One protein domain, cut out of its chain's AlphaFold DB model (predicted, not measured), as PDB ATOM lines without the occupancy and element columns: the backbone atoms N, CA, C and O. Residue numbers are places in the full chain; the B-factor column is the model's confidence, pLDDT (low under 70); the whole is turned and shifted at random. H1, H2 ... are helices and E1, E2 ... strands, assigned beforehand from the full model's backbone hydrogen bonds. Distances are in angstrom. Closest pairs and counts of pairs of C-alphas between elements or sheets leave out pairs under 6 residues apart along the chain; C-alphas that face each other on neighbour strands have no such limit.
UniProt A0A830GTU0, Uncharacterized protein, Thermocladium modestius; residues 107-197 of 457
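Overview. This is residues 107 to 197 of the 457 residues of an uncharacterized protein of Thermocladium modestius (UniProt A0A830GTU0). A small, strongly twisted sheet of three strands, with the E2 and E3 hairpin reaching toward one end of the domain, has five short helices gathered in an arc round its other end and along one side. H3 has H1, H2 and H5 around it, each touching it, and from H5 the chain's neighbouring helix H4 folds back to the sheet, where its residues 183 to 187 graze the strands near E2. The printed part has 91 residues, with five named helices and three named strands in the chain order E1 H1 H2 H3 E2 E3 H4 H5; the sheet's order is E1 - E2 - E3, antiparallel throughout, and the class is mixed, helices and strands. The whole is compact, with a radius of gyration of the C-alphas of 12.8 A and spans of 34 by 29 by 25 A.

Along the chain. E2, the longest strand, holds residues 154 to 161, 20.1 A from first to last C-alpha, and bends by 57 degrees at residue 158. E3 is residues 167 to 171, 13.4 A, and E1 is residues 109 to 112, 9.9 A, beginning at C-alpha 109 (40.162, -59.559, -47.317). H3, the longest helix, is residues 143 to 151, 12.8 A, from C-alpha 143 at (36.812, -34.427, -35.921). H1 is residues 114 to 120, H2 127 to 132, H4 180 to 187, and H5 192 to 197, ending at C-alpha 197 (29.535, -45.203, -31.893).

Arrangement. E2 is the inner strand. Between E1 and E2, N 110 and O 156 are 2.8 A apart, within hydrogen-bond range. E2 and E3 form a hairpin, with N 157 and O 170 at 2.8 A. H4 is on the sheet but only grazes it, with residues 183 to 187. H4 and H5 form a helical hairpin and touch at a shallow tilt of 8 degrees, closest at the C-alphas of Leu 180 and Gly 192, 4.7 A. H5 only just touches H3, with 3 pairs of C-alphas within 8 A, the closest Asp 145 and Val 194 at 6.6 A. H2 and H3, also a helical hairpin, only just touch, with 3 such pairs, the closest Ile 128 and Glu 146 at 6.9 A. H1 touches H3 at a steep tilt of 47 degrees, the C-alphas of Pro 114 and Trp 150 being 5.3 A apart. H1 and H2 are apart. Every O i to N i+4 pair is within hydrogen-bond range in H1, H2 and H4, against 4 of 5 in H3 and 1 of 2 in H5.

Size, cuts and confidence. The two C-alphas farthest apart, of Val 163 and Asp 185, are 35.6 A from each other. The printed part has no cut and no long link. The mean pLDDT of the printed part is 91.2, and no printed residue is under 70.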
ATOM      1  N   GLU A 107      40.665 -64.961 -47.319       86.94
ATOM      2  CA  GLU A 107      41.528 -64.917 -48.505       86.94
ATOM      3  C   GLU A 107      41.191 -63.747 -49.441       86.94
ATOM      4  O   GLU A 107      42.041 -63.300 -50.211       86.94
ATOM      5  N   LYS A 108      39.953 -63.236 -49.381       90.06
ATOM      6  CA  LYS A 108      39.496 -62.079 -50.162       90.06
ATOM      7  C   LYS A 108      39.705 -60.744 -49.437       90.06
ATOM      8  O   LYS A 108      39.482 -59.694 -50.043       90.06
ATOM      9  N   VAL A 109      40.093 -60.760 -48.159       93.94
ATOM     10  CA  VAL A 109      40.162 -59.559 -47.317       93.94
ATOM     11  C   VAL A 109      41.564 -58.953 -47.331       93.94
ATOM     12  O   VAL A 109      42.566 -59.624 -47.106       93.94
ATOM     13  N   GLN A 110      41.628 -57.641 -47.542       95.19
ATOM     14  CA  GLN A 110      42.843 -56.834 -47.449       95.19
ATOM     15  C   GLN A 110      42.693 -55.832 -46.308       95.19
ATOM     16  O   GLN A 110      41.663 -55.176 -46.205       95.19
ATOM     17  N   VAL A 111      43.707 -55.672 -45.457       95.62
ATOM     18  CA  VAL A 111      43.644 -54.732 -44.325       95.62
ATOM     19  C   VAL A 111      44.531 -53.524 -44.601       95.62
ATOM     20  O   VAL A 111      45.748 -53.659 -44.741       95.62
ATOM     21  N   HIS A 112      43.915 -52.345 -44.689       96.31
ATOM     22  CA  HIS A 112      44.585 -51.071 -44.955       96.31
ATOM     23  C   HIS A 112      43.878 -49.921 -44.241       96.31
ATOM     24  O   HIS A 112      42.659 -49.956 -44.060       96.31
ATOM     25  N   SER A 113      44.615 -48.857 -43.919       96.56
ATOM     26  CA  SER A 113      43.990 -47.594 -43.526       96.56
ATOM     27  C   SER A 113      43.568 -46.759 -44.743       96.56
ATOM     28  O   SER A 113      44.233 -46.813 -45.788       96.56
ATOM     29  N   PRO A 114      42.515 -45.926 -44.633       97.00
ATOM     30  CA  PRO A 114      42.173 -44.946 -45.668       97.00
ATOM     31  C   PRO A 114      43.367 -44.068 -46.081       97.00
ATOM     32  O   PRO A 114      43.615 -43.863 -47.272       97.00
ATOM     33  N   SER A 115      44.187 -43.635 -45.116       97.06
ATOM     34  CA  SER A 115      45.388 -42.835 -45.376       97.06
ATOM     35  C   SER A 115      46.465 -43.575 -46.182       97.06
ATOM     36  O   SER A 115      47.217 -42.959 -46.944       97.06
ATOM     37  N   GLN A 116      46.568 -44.900 -46.050       97.62
ATOM     38  CA  GLN A 116      47.444 -45.727 -46.883       97.62
ATOM     39  C   GLN A 116      46.895 -45.875 -48.303       97.62
ATOM     40  O   GLN A 116      47.660 -45.725 -49.257       97.62
ATOM     41  N   LEU A 117      45.593 -46.142 -48.453       97.12
ATOM     42  CA  LEU A 117      44.950 -46.296 -49.764       97.12
ATOM     43  C   LEU A 117      45.027 -45.004 -50.583       97.12
ATOM     44  O   LEU A 117      45.458 -45.034 -51.737       97.12
ATOM     45  N   SER A 118      44.726 -43.867 -49.951       96.75
ATOM     46  CA  SER A 118      44.818 -42.538 -50.559       96.75
ATOM     47  C   SER A 118      46.232 -42.239 -51.078       96.75
ATOM     48  O   SER A 118      46.403 -41.875 -52.240       96.75
ATOM     49  N   ARG A 119      47.276 -42.493 -50.271       96.88
ATOM     50  CA  ARG A 119      48.683 -42.297 -50.683       96.88
ATOM     51  C   ARG A 119      49.117 -43.189 -51.845       96.88
ATOM     52  O   ARG A 119      50.014 -42.808 -52.592       96.88
ATOM     53  N   ARG A 120      48.515 -44.371 -51.988       95.44
ATOM     54  CA  ARG A 120      48.793 -45.309 -53.086       95.44
ATOM     55  C   ARG A 120      48.005 -44.992 -54.360       95.44
ATOM     56  O   ARG A 120      48.273 -45.613 -55.381       95.44
ATOM     57  N   GLY A 121      47.047 -44.063 -54.305       94.25
ATOM     58  CA  GLY A 121      46.158 -43.765 -55.429       94.25
ATOM     59  C   GLY A 121      45.229 -44.929 -55.790       94.25
ATOM     60  O   GLY A 121      44.840 -45.059 -56.948       94.25
ATOM     61  N   VAL A 122      44.911 -45.797 -54.826       94.81
ATOM     62  CA  VAL A 122      43.947 -46.893 -55.009       94.81
ATOM     63  C   VAL A 122      42.532 -46.314 -54.943       94.81
ATOM     64  O   VAL A 122      42.258 -45.507 -54.060       94.81
ATOM     65  N   ASP A 123      41.638 -46.713 -55.853       95.81
ATOM     66  CA  ASP A 123      40.213 -46.365 -55.753       95.81
ATOM     67  C   ASP A 123      39.575 -47.170 -54.616       95.81
ATOM     68  O   ASP A 123      39.714 -48.396 -54.544       95.81
ATOM     69  N   TYR A 124      38.882 -46.487 -53.713       96.69
ATOM     70  CA  TYR A 124      38.185 -47.111 -52.599       96.69
ATOM     71  C   TYR A 124      36.890 -46.372 -52.280       96.69
ATOM     72  O   TYR A 124      36.708 -45.192 -52.585       96.69
ATOM     73  N   TYR A 125      35.970 -47.091 -51.653       93.75
ATOM     74  CA  TYR A 125      34.692 -46.567 -51.212       93.75
ATOM     75  C   TYR A 125      34.887 -45.766 -49.916       93.75
ATOM     76  O   TYR A 125      35.134 -46.333 -48.849       93.75
ATOM     77  N   ASP A 126      34.826 -44.436 -50.013       93.75
ATOM     78  CA  ASP A 126      35.112 -43.522 -48.900       93.75
ATOM     79  C   ASP A 126      33.968 -43.484 -47.872       93.75
ATOM     80  O   ASP A 126      33.091 -42.619 -47.886       93.75
ATOM     81  N   PHE A 127      33.971 -44.445 -46.948       92.75
ATOM     82  CA  PHE A 127      32.966 -44.529 -45.888       92.75
ATOM     83  C   PHE A 127      33.029 -43.362 -44.888       92.75
ATOM     84  O   PHE A 127      32.030 -43.086 -44.223       92.75
ATOM     85  N   ILE A 128      34.172 -42.674 -44.771       94.19
ATOM     86  CA  ILE A 128      34.315 -41.508 -43.892       94.19
ATOM     87  C   ILE A 128      33.530 -40.340 -44.486       94.19
ATOM     88  O   ILE A 128      32.771 -39.697 -43.759       94.19
ATOM     89  N   ASP A 129      33.620 -40.113 -45.802       91.69
ATOM     90  CA  ASP A 129      32.754 -39.143 -46.487       91.69
ATOM     91  C   ASP A 129      31.270 -39.494 -46.319       91.69
ATOM     92  O   ASP A 129      30.451 -38.620 -46.037       91.69
ATOM     93  N   LEU A 130      30.914 -40.779 -46.403       90.06
ATOM     94  CA  LEU A 130      29.530 -41.222 -46.214       90.06
ATOM     95  C   LEU A 130      29.018 -41.015 -44.785       90.06
ATOM     96  O   LEU A 130      27.870 -40.604 -44.611       90.06
ATOM     97  N   LEU A 131      29.847 -41.237 -43.762       89.75
ATOM     98  CA  LEU A 131      29.522 -40.883 -42.375       89.75
ATOM     99  C   LEU A 131      29.360 -39.373 -42.215       89.75
ATOM    100  O   LEU A 131      28.351 -38.920 -41.678       89.75
ATOM    101  N   ARG A 132      30.309 -38.588 -42.736       88.50
ATOM    102  CA  ARG A 132      30.291 -37.118 -42.685       88.50
ATOM    103  C   ARG A 132      29.032 -36.543 -43.330       88.50
ATOM    104  O   ARG A 132      28.456 -35.577 -42.841       88.50
ATOM    105  N   ARG A 133      28.596 -37.152 -44.430       84.50
ATOM    106  CA  ARG A 133      27.381 -36.790 -45.163       84.50
ATOM    107  C   ARG A 133      26.114 -37.402 -44.566       84.50
ATOM    108  O   ARG A 133      25.038 -37.126 -45.073       84.50
ATOM    109  N   GLY A 134      26.200 -38.214 -43.516       83.19
ATOM    110  CA  GLY A 134      25.024 -38.783 -42.862       83.19
ATOM    111  C   GLY A 134      24.330 -39.900 -43.648       83.19
ATOM    112  O   GLY A 134      23.149 -40.154 -43.432       83.19
ATOM    113  N   PHE A 135      25.031 -40.571 -44.566       82.88
ATOM    114  CA  PHE A 135      24.503 -41.750 -45.263       82.88
ATOM    115  C   PHE A 135      24.457 -42.983 -44.371       82.88
ATOM    116  O   PHE A 135      23.505 -43.749 -44.442       82.88
ATOM    117  N   LEU A 136      25.495 -43.172 -43.554       82.50
ATOM    118  CA  LEU A 136      25.667 -44.378 -42.740       82.50
ATOM    119  C   LEU A 136      25.169 -44.214 -41.302       82.50
ATOM    120  O   LEU A 136      25.027 -45.203 -40.593       82.50
ATOM    121  N   SER A 137      24.948 -42.975 -40.854       82.44
ATOM    122  CA  SER A 137      24.529 -42.679 -39.486       82.44
ATOM    123  C   SER A 137      23.754 -41.369 -39.395       82.44
ATOM    124  O   SER A 137      24.006 -40.414 -40.135       82.44
ATOM    125  N   SER A 138      22.837 -41.304 -38.430       76.19
ATOM    126  CA  SER A 138      22.207 -40.058 -37.989       76.19
ATOM    127  C   SER A 138      23.101 -39.239 -37.053       76.19
ATOM    128  O   SER A 138      22.852 -38.051 -36.853       76.19
ATOM    129  N   ARG A 139      24.151 -39.849 -36.486       86.06
ATOM    130  CA  ARG A 139      25.099 -39.182 -35.593       86.06
ATOM    131  C   ARG A 139      26.158 -38.433 -36.397       86.06
ATOM    132  O   ARG A 139      26.793 -39.007 -37.277       86.06
ATOM    133  N   GLU A 140      26.391 -37.172 -36.041       86.50
ATOM    134  CA  GLU A 140      27.463 -36.371 -36.633       86.50
ATOM    135  C   GLU A 140      28.846 -36.940 -36.293       86.50
ATOM    136  O   GLU A 140      29.137 -37.269 -35.138       86.50
ATOM    137  N   LEU A 141      29.700 -37.038 -37.315       91.31
ATOM    138  CA  LEU A 141      31.081 -37.485 -37.188       91.31
ATOM    139  C   LEU A 141      31.927 -36.393 -36.522       91.31
ATOM    140  O   LEU A 141      32.062 -35.288 -37.048       91.31
ATOM    141  N   SER A 142      32.503 -36.702 -35.359       93.88
ATOM    142  CA  SER A 142      33.418 -35.782 -34.680       93.88
ATOM    143  C   SER A 142      34.764 -35.712 -35.411       93.88
ATOM    144  O   SER A 142      35.205 -36.697 -36.001       93.88
ATOM    145  N   ARG A 143      35.464 -34.571 -35.329       93.19
ATOM    146  CA  ARG A 143      36.812 -34.427 -35.921       93.19
ATOM    147  C   ARG A 143      37.822 -35.428 -35.353       93.19
ATOM    148  O   ARG A 143      38.713 -35.880 -36.064       93.19
ATOM    149  N   GLU A 144      37.691 -35.747 -34.069       94.38
ATOM    150  CA  GLU A 144      38.552 -36.709 -33.376       94.38
ATOM    151  C   GLU A 144      38.333 -38.126 -33.915       94.38
ATOM    152  O   GLU A 144      39.297 -38.811 -34.254       94.38
ATOM    153  N   ASP A 145      37.072 -38.545 -34.060       94.75
ATOM    154  CA  ASP A 145      36.743 -39.853 -34.629       94.75
ATOM    155  C   ASP A 145      37.072 -39.922 -36.127       94.75
ATOM    156  O   ASP A 145      37.535 -40.958 -36.590       94.75
ATOM    157  N   GLU A 146      36.888 -38.836 -36.883       94.62
ATOM    158  CA  GLU A 146      37.295 -38.750 -38.290       94.62
ATOM    159  C   GLU A 146      38.800 -38.990 -38.446       94.62
ATOM    160  O   GLU A 146      39.211 -39.840 -39.236       94.62
ATOM    161  N   SER A 147      39.620 -38.301 -37.646       94.25
ATOM    162  CA  SER A 147      41.070 -38.509 -37.642       94.25
ATOM    163  C   SER A 147      41.438 -39.933 -37.226       94.25
ATOM    164  O   SER A 147      42.345 -40.516 -37.811       94.25
ATOM    165  N   ALA A 148      40.743 -40.507 -36.241       94.06
ATOM    166  CA  ALA A 148      40.991 -41.877 -35.803       94.06
ATOM    167  C   ALA A 148      40.646 -42.905 -36.892       94.06
ATOM    168  O   ALA A 148      41.399 -43.852 -37.091       94.06
ATOM    169  N   LEU A 149      39.536 -42.717 -37.616       95.12
ATOM    170  CA  LEU A 149      39.127 -43.593 -38.719       95.12
ATOM    171  C   LEU A 149      40.054 -43.478 -39.929       95.12
ATOM    172  O   LEU A 149      40.288 -44.477 -40.604       95.12
ATOM    173  N   TRP A 150      40.590 -42.284 -40.200       95.94
ATOM    174  CA  TRP A 150      41.491 -42.045 -41.329       95.94
ATOM    175  C   TRP A 150      42.763 -42.902 -41.275       95.94
ATOM    176  O   TRP A 150      43.266 -43.344 -42.312       95.94
ATOM    177  N   ASP A 151      43.246 -43.177 -40.063       94.81
ATOM    178  CA  ASP A 151      44.451 -43.968 -39.813       94.81
ATOM    179  C   ASP A 151      44.169 -45.367 -39.241       94.81
ATOM    180  O   ASP A 151      45.107 -46.133 -39.023       94.81
ATOM    181  N   ALA A 152      42.903 -45.732 -39.028       93.88
ATOM    182  CA  ALA A 152      42.531 -47.057 -38.540       93.88
ATOM    183  C   ALA A 152      42.731 -48.133 -39.612       93.88
ATOM    184  O   ALA A 152      42.421 -47.919 -40.782       93.88
ATOM    185  N   ASP A 153      43.164 -49.321 -39.193       94.88
ATOM    186  CA  ASP A 153      43.168 -50.507 -40.043       94.88
ATOM    187  C   ASP A 153      41.729 -50.965 -40.308       94.88
ATOM    188  O   ASP A 153      41.000 -51.350 -39.387       94.88
ATOM    189  N   VAL A 154      41.328 -50.913 -41.576       95.44
ATOM    190  CA  VAL A 154      39.997 -51.297 -42.052       95.44
ATOM    191  C   VAL A 154      40.131 -52.543 -42.931       95.44
ATOM    192  O   VAL A 154      41.042 -52.598 -43.760       95.44
ATOM    193  N   PRO A 155      39.253 -53.549 -42.780       95.62
ATOM    194  CA  PRO A 155      39.196 -54.675 -43.699       95.62
ATOM    195  C   PRO A 155      38.416 -54.288 -44.962       95.62
ATOM    196  O   PRO A 155      37.291 -53.793 -44.887       95.62
ATOM    197  N   TRP A 156      39.007 -54.546 -46.121       96.75
ATOM    198  CA  TRP A 156      38.490 -54.229 -47.448       96.75
ATOM    199  C   TRP A 156      38.339 -55.494 -48.285       96.75
ATOM    200  O   TRP A 156      39.127 -56.429 -48.160       96.75
ATOM    201  N   VAL A 157      37.366 -55.488 -49.186       96.88
ATOM    202  CA  VAL A 157      37.190 -56.496 -50.235       96.88
ATOM    203  C   VAL A 157      37.188 -55.824 -51.604       96.88
ATOM    204  O   VAL A 157      36.837 -54.650 -51.730       96.88
ATOM    205  N   GLU A 158      37.607 -56.557 -52.632       97.56
ATOM    206  CA  GLU A 158      37.614 -56.051 -54.005       97.56
ATOM    207  C   GLU A 158      36.197 -56.072 -54.596       97.56
ATOM    208  O   GLU A 158      35.486 -57.075 -54.526       97.56
ATOM    209  N   GLY A 159      35.801 -54.954 -55.192       97.50
ATOM    210  CA  GLY A 159      34.620 -54.811 -56.028       97.50
ATOM    211  C   GLY A 159      34.974 -54.221 -57.390       97.50
ATOM    212  O   GLY A 159      36.119 -53.854 -57.671       97.50
ATOM    213  N   GLU A 160      33.961 -54.094 -58.235       97.56
ATOM    214  CA  GLU A 160      34.057 -53.498 -59.562       97.56
ATOM    215  C   GLU A 160      33.030 -52.374 -59.694       97.56
ATOM    216  O   GLU A 160      31.871 -52.509 -59.304       97.56
ATOM    217  N   ARG A 161      33.454 -51.253 -60.266       97.62
ATOM    218  CA  ARG A 161      32.564 -50.178 -60.695       97.62
ATOM    219  C   ARG A 161      31.799 -50.611 -61.946       97.62
ATOM    220  O   ARG A 161      32.420 -50.937 -62.956       97.62
ATOM    221  N   LEU A 162      30.471 -50.624 -61.888       96.94
ATOM    222  CA  LEU A 162      29.597 -51.195 -62.918       96.94
ATOM    223  C   LEU A 162      29.824 -50.594 -64.316       96.94
ATOM    224  O   LEU A 162      29.845 -51.320 -65.308       96.94
ATOM    225  N   VAL A 163      29.946 -49.272 -64.406       95.94
ATOM    226  CA  VAL A 163      30.034 -48.522 -65.664       95.94
ATOM    227  C   VAL A 163      31.472 -48.507 -66.163       95.94
ATOM    228  O   VAL A 163      31.725 -48.875 -67.311       95.94
ATOM    229  N   SER A 164      32.425 -48.107 -65.317       96.12
ATOM    230  CA  SER A 164      33.827 -47.961 -65.728       96.12
ATOM    231  C   SER A 164      34.623 -49.268 -65.755       96.12
ATOM    232  O   SER A 164      35.707 -49.293 -66.339       96.12
ATOM    233  N   GLY A 165      34.135 -50.334 -65.115       95.81
ATOM    234  CA  GLY A 165      34.848 -51.607 -64.953       95.81
ATOM    235  C   GLY A 165      36.089 -51.511 -64.058       95.81
ATOM    236  O   GLY A 165      36.915 -52.424 -64.030       95.81
ATOM    237  N   ARG A 166      36.285 -50.384 -63.363       96.69
ATOM    238  CA  ARG A 166      37.454 -50.173 -62.504       96.69
ATOM    239  C   ARG A 166      37.320 -50.973 -61.218       96.69
ATOM    240  O   ARG A 166      36.250 -51.021 -60.617       96.69
ATOM    241  N   ARG A 167      38.434 -51.546 -60.771       97.50
ATOM    242  CA  ARG A 167      38.528 -52.163 -59.447       97.50
ATOM    243  C   ARG A 167      38.452 -51.093 -58.370       97.50
ATOM    244  O   ARG A 167      39.075 -50.041 -58.507       97.50
ATOM    245  N   VAL A 168      37.731 -51.396 -57.303       97.81
ATOM    246  CA  VAL A 168      37.538 -50.513 -56.154       97.81
ATOM    247  C   VAL A 168      37.556 -51.345 -54.878       97.81
ATOM    248  O   VAL A 168      37.018 -52.449 -54.843       97.81
ATOM    249  N   LEU A 169      38.179 -50.833 -53.822       98.31
ATOM    250  CA  LEU A 169      38.125 -51.467 -52.506       98.31
ATOM    251  C   LEU A 169      36.898 -50.993 -51.726       98.31
ATOM    252  O   LEU A 169      36.660 -49.794 -51.595       98.31
ATOM    253  N   VAL A 170      36.140 -51.929 -51.166       97.62
ATOM    254  CA  VAL A 170      34.934 -51.662 -50.371       97.62
ATOM    255  C   VAL A 170      35.152 -52.150 -48.938       97.62
ATOM    256  O   VAL A 170      35.642 -53.266 -48.767       97.62
ATOM    257  N   PRO A 171      34.798 -51.374 -47.896       96.00
ATOM    258  CA  PRO A 171      34.915 -51.849 -46.524       96.00
ATOM    259  C   PRO A 171      34.034 -53.080 -46.293       96.00
ATOM    260  O   PRO A 171      32.848 -53.077 -46.625       96.00
ATOM    261  N   LEU A 172      34.589 -54.122 -45.675       94.56
ATOM    262  CA  LEU A 172      33.900 -55.398 -45.454       94.56
ATOM    263  C   LEU A 172      32.592 -55.223 -44.664       94.56
ATOM    264  O   LEU A 172      31.590 -55.873 -44.958       94.56
ATOM    265  N   PHE A 173      32.566 -54.294 -43.704       91.38
ATOM    266  CA  PHE A 173      31.375 -53.981 -42.908       91.38
ATOM    267  C   PHE A 173      30.240 -53.322 -43.701       91.38
ATOM    268  O   PHE A 173      29.203 -53.051 -43.117       91.38
ATOM    269  N   MET A 174      30.411 -53.016 -44.990       92.25
ATOM    270  CA  MET A 174      29.320 -52.552 -45.857       92.25
ATOM    271  C   MET A 174      28.655 -53.692 -46.634       92.25
ATOM    272  O   MET A 174      27.582 -53.505 -47.206       92.25
ATOM    273  N   VAL A 175      29.283 -54.869 -46.668       93.94
ATOM    274  CA  VAL A 175      28.837 -56.016 -47.474       93.94
ATOM    275  C   VAL A 175      28.632 -57.291 -46.652       93.94
ATOM    276  O   VAL A 175      28.130 -58.280 -47.176       93.94
ATOM    277  N   SER A 176      28.971 -57.269 -45.360       90.44
ATOM    278  CA  SER A 176      28.844 -58.404 -44.445       90.44
ATOM    279  C   SER A 176      27.964 -58.080 -43.234       90.44
ATOM    280  O   SER A 176      28.001 -56.974 -42.699       90.44
ATOM    281  N   PHE A 177      27.185 -59.062 -42.774       86.31
ATOM    282  CA  PHE A 177      26.397 -59.010 -41.538       86.31
ATOM    283  C   PHE A 177      27.210 -59.283 -40.273       86.31
ATOM    284  O   PHE A 177      26.656 -59.236 -39.171       86.31
ATOM    285  N   VAL A 178      28.504 -59.583 -40.397       82.25
ATOM    286  CA  VAL A 178      29.335 -59.850 -39.227       82.25
ATOM    287  C   VAL A 178      29.446 -58.576 -38.385       82.25
ATOM    288  O   VAL A 178      29.819 -57.526 -38.908       82.25
ATOM    289  N   PRO A 179      29.117 -58.626 -37.081       81.75
ATOM    290  CA  PRO A 179      29.236 -57.455 -36.227       81.75
ATOM    291  C   PRO A 179      30.668 -56.923 -36.220       81.75
ATOM    292  O   PRO A 179      31.620 -57.699 -36.156       81.75
ATOM    293  N   LEU A 180      30.819 -55.599 -36.201       84.31
ATOM    294  CA  LEU A 180      32.124 -54.930 -36.199       84.31
ATOM    295  C   LEU A 180      33.069 -55.440 -35.099       84.31
ATOM    296  O   LEU A 180      34.257 -55.594 -35.337       84.31
ATOM    297  N   THR A 181      32.545 -55.759 -33.913       81.06
ATOM    298  CA  THR A 181      33.347 -56.326 -32.814       81.06
ATOM    299  C   THR A 181      33.884 -57.720 -33.131       81.06
ATOM    300  O   THR A 181      34.977 -58.069 -32.708       81.06
ATOM    301  N   VAL A 182      33.123 -58.524 -33.878       79.12
ATOM    302  CA  VAL A 182      33.566 -59.849 -34.325       79.12
ATOM    303  C   VAL A 182      34.595 -59.703 -35.442       79.12
ATOM    304  O   VAL A 182      35.577 -60.435 -35.447       79.12
ATOM    305  N   MET A 183      34.408 -58.742 -36.356       83.50
ATOM    306  CA  MET A 183      35.419 -58.421 -37.371       83.50
ATOM    307  C   MET A 183      36.742 -57.997 -36.726       83.50
ATOM    308  O   MET A 183      37.782 -58.524 -37.104       83.50
ATOM    309  N   ASP A 184      36.691 -57.113 -35.727       86.06
ATOM    310  CA  ASP A 184      37.864 -56.664 -34.973       86.06
ATOM    311  C   ASP A 184      38.612 -57.838 -34.323       86.06
ATOM    312  O   ASP A 184      39.831 -57.931 -34.441       86.06
ATOM    313  N   ASP A 185      37.895 -58.773 -33.696       82.69
ATOM    314  CA  ASP A 185      38.509 -59.939 -33.053       82.69
ATOM    315  C   ASP A 185      39.097 -60.948 -34.053       82.69
ATOM    316  O   ASP A 185      40.160 -61.513 -33.802       82.69
ATOM    317  N   VAL A 186      38.407 -61.198 -35.171       78.25
ATOM    318  CA  VAL A 186      38.817 -62.201 -36.173       78.25
ATOM    319  C   VAL A 186      39.953 -61.681 -37.054       78.25
ATOM    320  O   VAL A 186      40.894 -62.414 -37.339       78.25
ATOM    321  N   LEU A 187      39.873 -60.419 -37.477       84.06
ATOM    322  CA  LEU A 187      40.806 -59.808 -38.429       84.06
ATOM    323  C   LEU A 187      41.860 -58.928 -37.746       84.06
ATOM    324  O   LEU A 187      42.752 -58.408 -38.417       84.06
ATOM    325  N   GLY A 188      41.764 -58.737 -36.428       82.69
ATOM    326  CA  GLY A 188      42.668 -57.876 -35.666       82.69
ATOM    327  C   GLY A 188      42.509 -56.389 -35.985       82.69
ATOM    328  O   GLY A 188      43.442 -55.616 -35.770       82.69
ATOM    329  N   THR A 189      41.360 -55.976 -36.527       78.81
ATOM    330  CA  THR A 189      41.097 -54.582 -36.900       78.81
ATOM    331  C   THR A 189      40.653 -53.798 -35.665       78.81
ATOM    332  O   THR A 189      40.041 -54.340 -34.757       78.81
ATOM    333  N   GLY A 190      41.023 -52.525 -35.542       80.88
ATOM    334  CA  GLY A 190      40.617 -51.689 -34.399       80.88
ATOM    335  C   GLY A 190      39.366 -50.848 -34.664       80.88
ATOM    336  O   GLY A 190      38.994 -50.025 -33.823       80.88
ATOM    337  N   VAL A 191      38.782 -50.988 -35.856       86.31
ATOM    338  CA  VAL A 191      37.836 -50.039 -36.451       86.31
ATOM    339  C   VAL A 191      36.464 -50.075 -35.774       86.31
ATOM    340  O   VAL A 191      35.814 -49.033 -35.629       86.31
ATOM    341  N   GLY A 192      36.035 -51.235 -35.281       85.56
ATOM    342  CA  GLY A 192      34.748 -51.419 -34.619       85.56
ATOM    343  C   GLY A 192      34.589 -50.596 -33.344       85.56
ATOM    344  O   GLY A 192      33.481 -50.145 -33.048       85.56
ATOM    345  N   ARG A 193      35.683 -50.285 -32.633       84.12
ATOM    346  CA  ARG A 193      35.657 -49.385 -31.461       84.12
ATOM    347  C   ARG A 193      35.176 -47.971 -31.788       84.12
ATOM    348  O   ARG A 193      34.533 -47.339 -30.948       84.12
ATOM    349  N   VAL A 194      35.492 -47.467 -32.979       86.38
ATOM    350  CA  VAL A 194      35.069 -46.129 -33.413       86.38
ATOM    351  C   VAL A 194      33.727 -46.214 -34.130       86.38
ATOM    352  O   VAL A 194      32.788 -45.523 -33.739       86.38
ATOM    353  N   LEU A 195      33.593 -47.111 -35.112       87.94
ATOM    354  CA  LEU A 195      32.365 -47.261 -35.901       87.94
ATOM    355  C   LEU A 195      31.153 -47.703 -35.071       87.94
ATOM    356  O   LEU A 195      30.030 -47.298 -35.370       87.94
ATOM    357  N   GLY A 196      31.360 -48.443 -33.978       85.06
ATOM    358  CA  GLY A 196      30.290 -48.826 -33.053       85.06
ATOM    359  C   GLY A 196      29.555 -47.634 -32.425       85.06
ATOM    360  O   GLY A 196      28.397 -47.765 -32.037       85.06
ATOM    361  N   LYS A 197      30.172 -46.443 -32.380       87.88
ATOM    362  CA  LYS A 197      29.535 -45.203 -31.893       87.88
ATOM    363  C   LYS A 197      28.474 -44.645 -32.849       87.88
ATOM    364  O   LYS A 197      27.677 -43.805 -32.422       87.88
TER     365      LYS A 197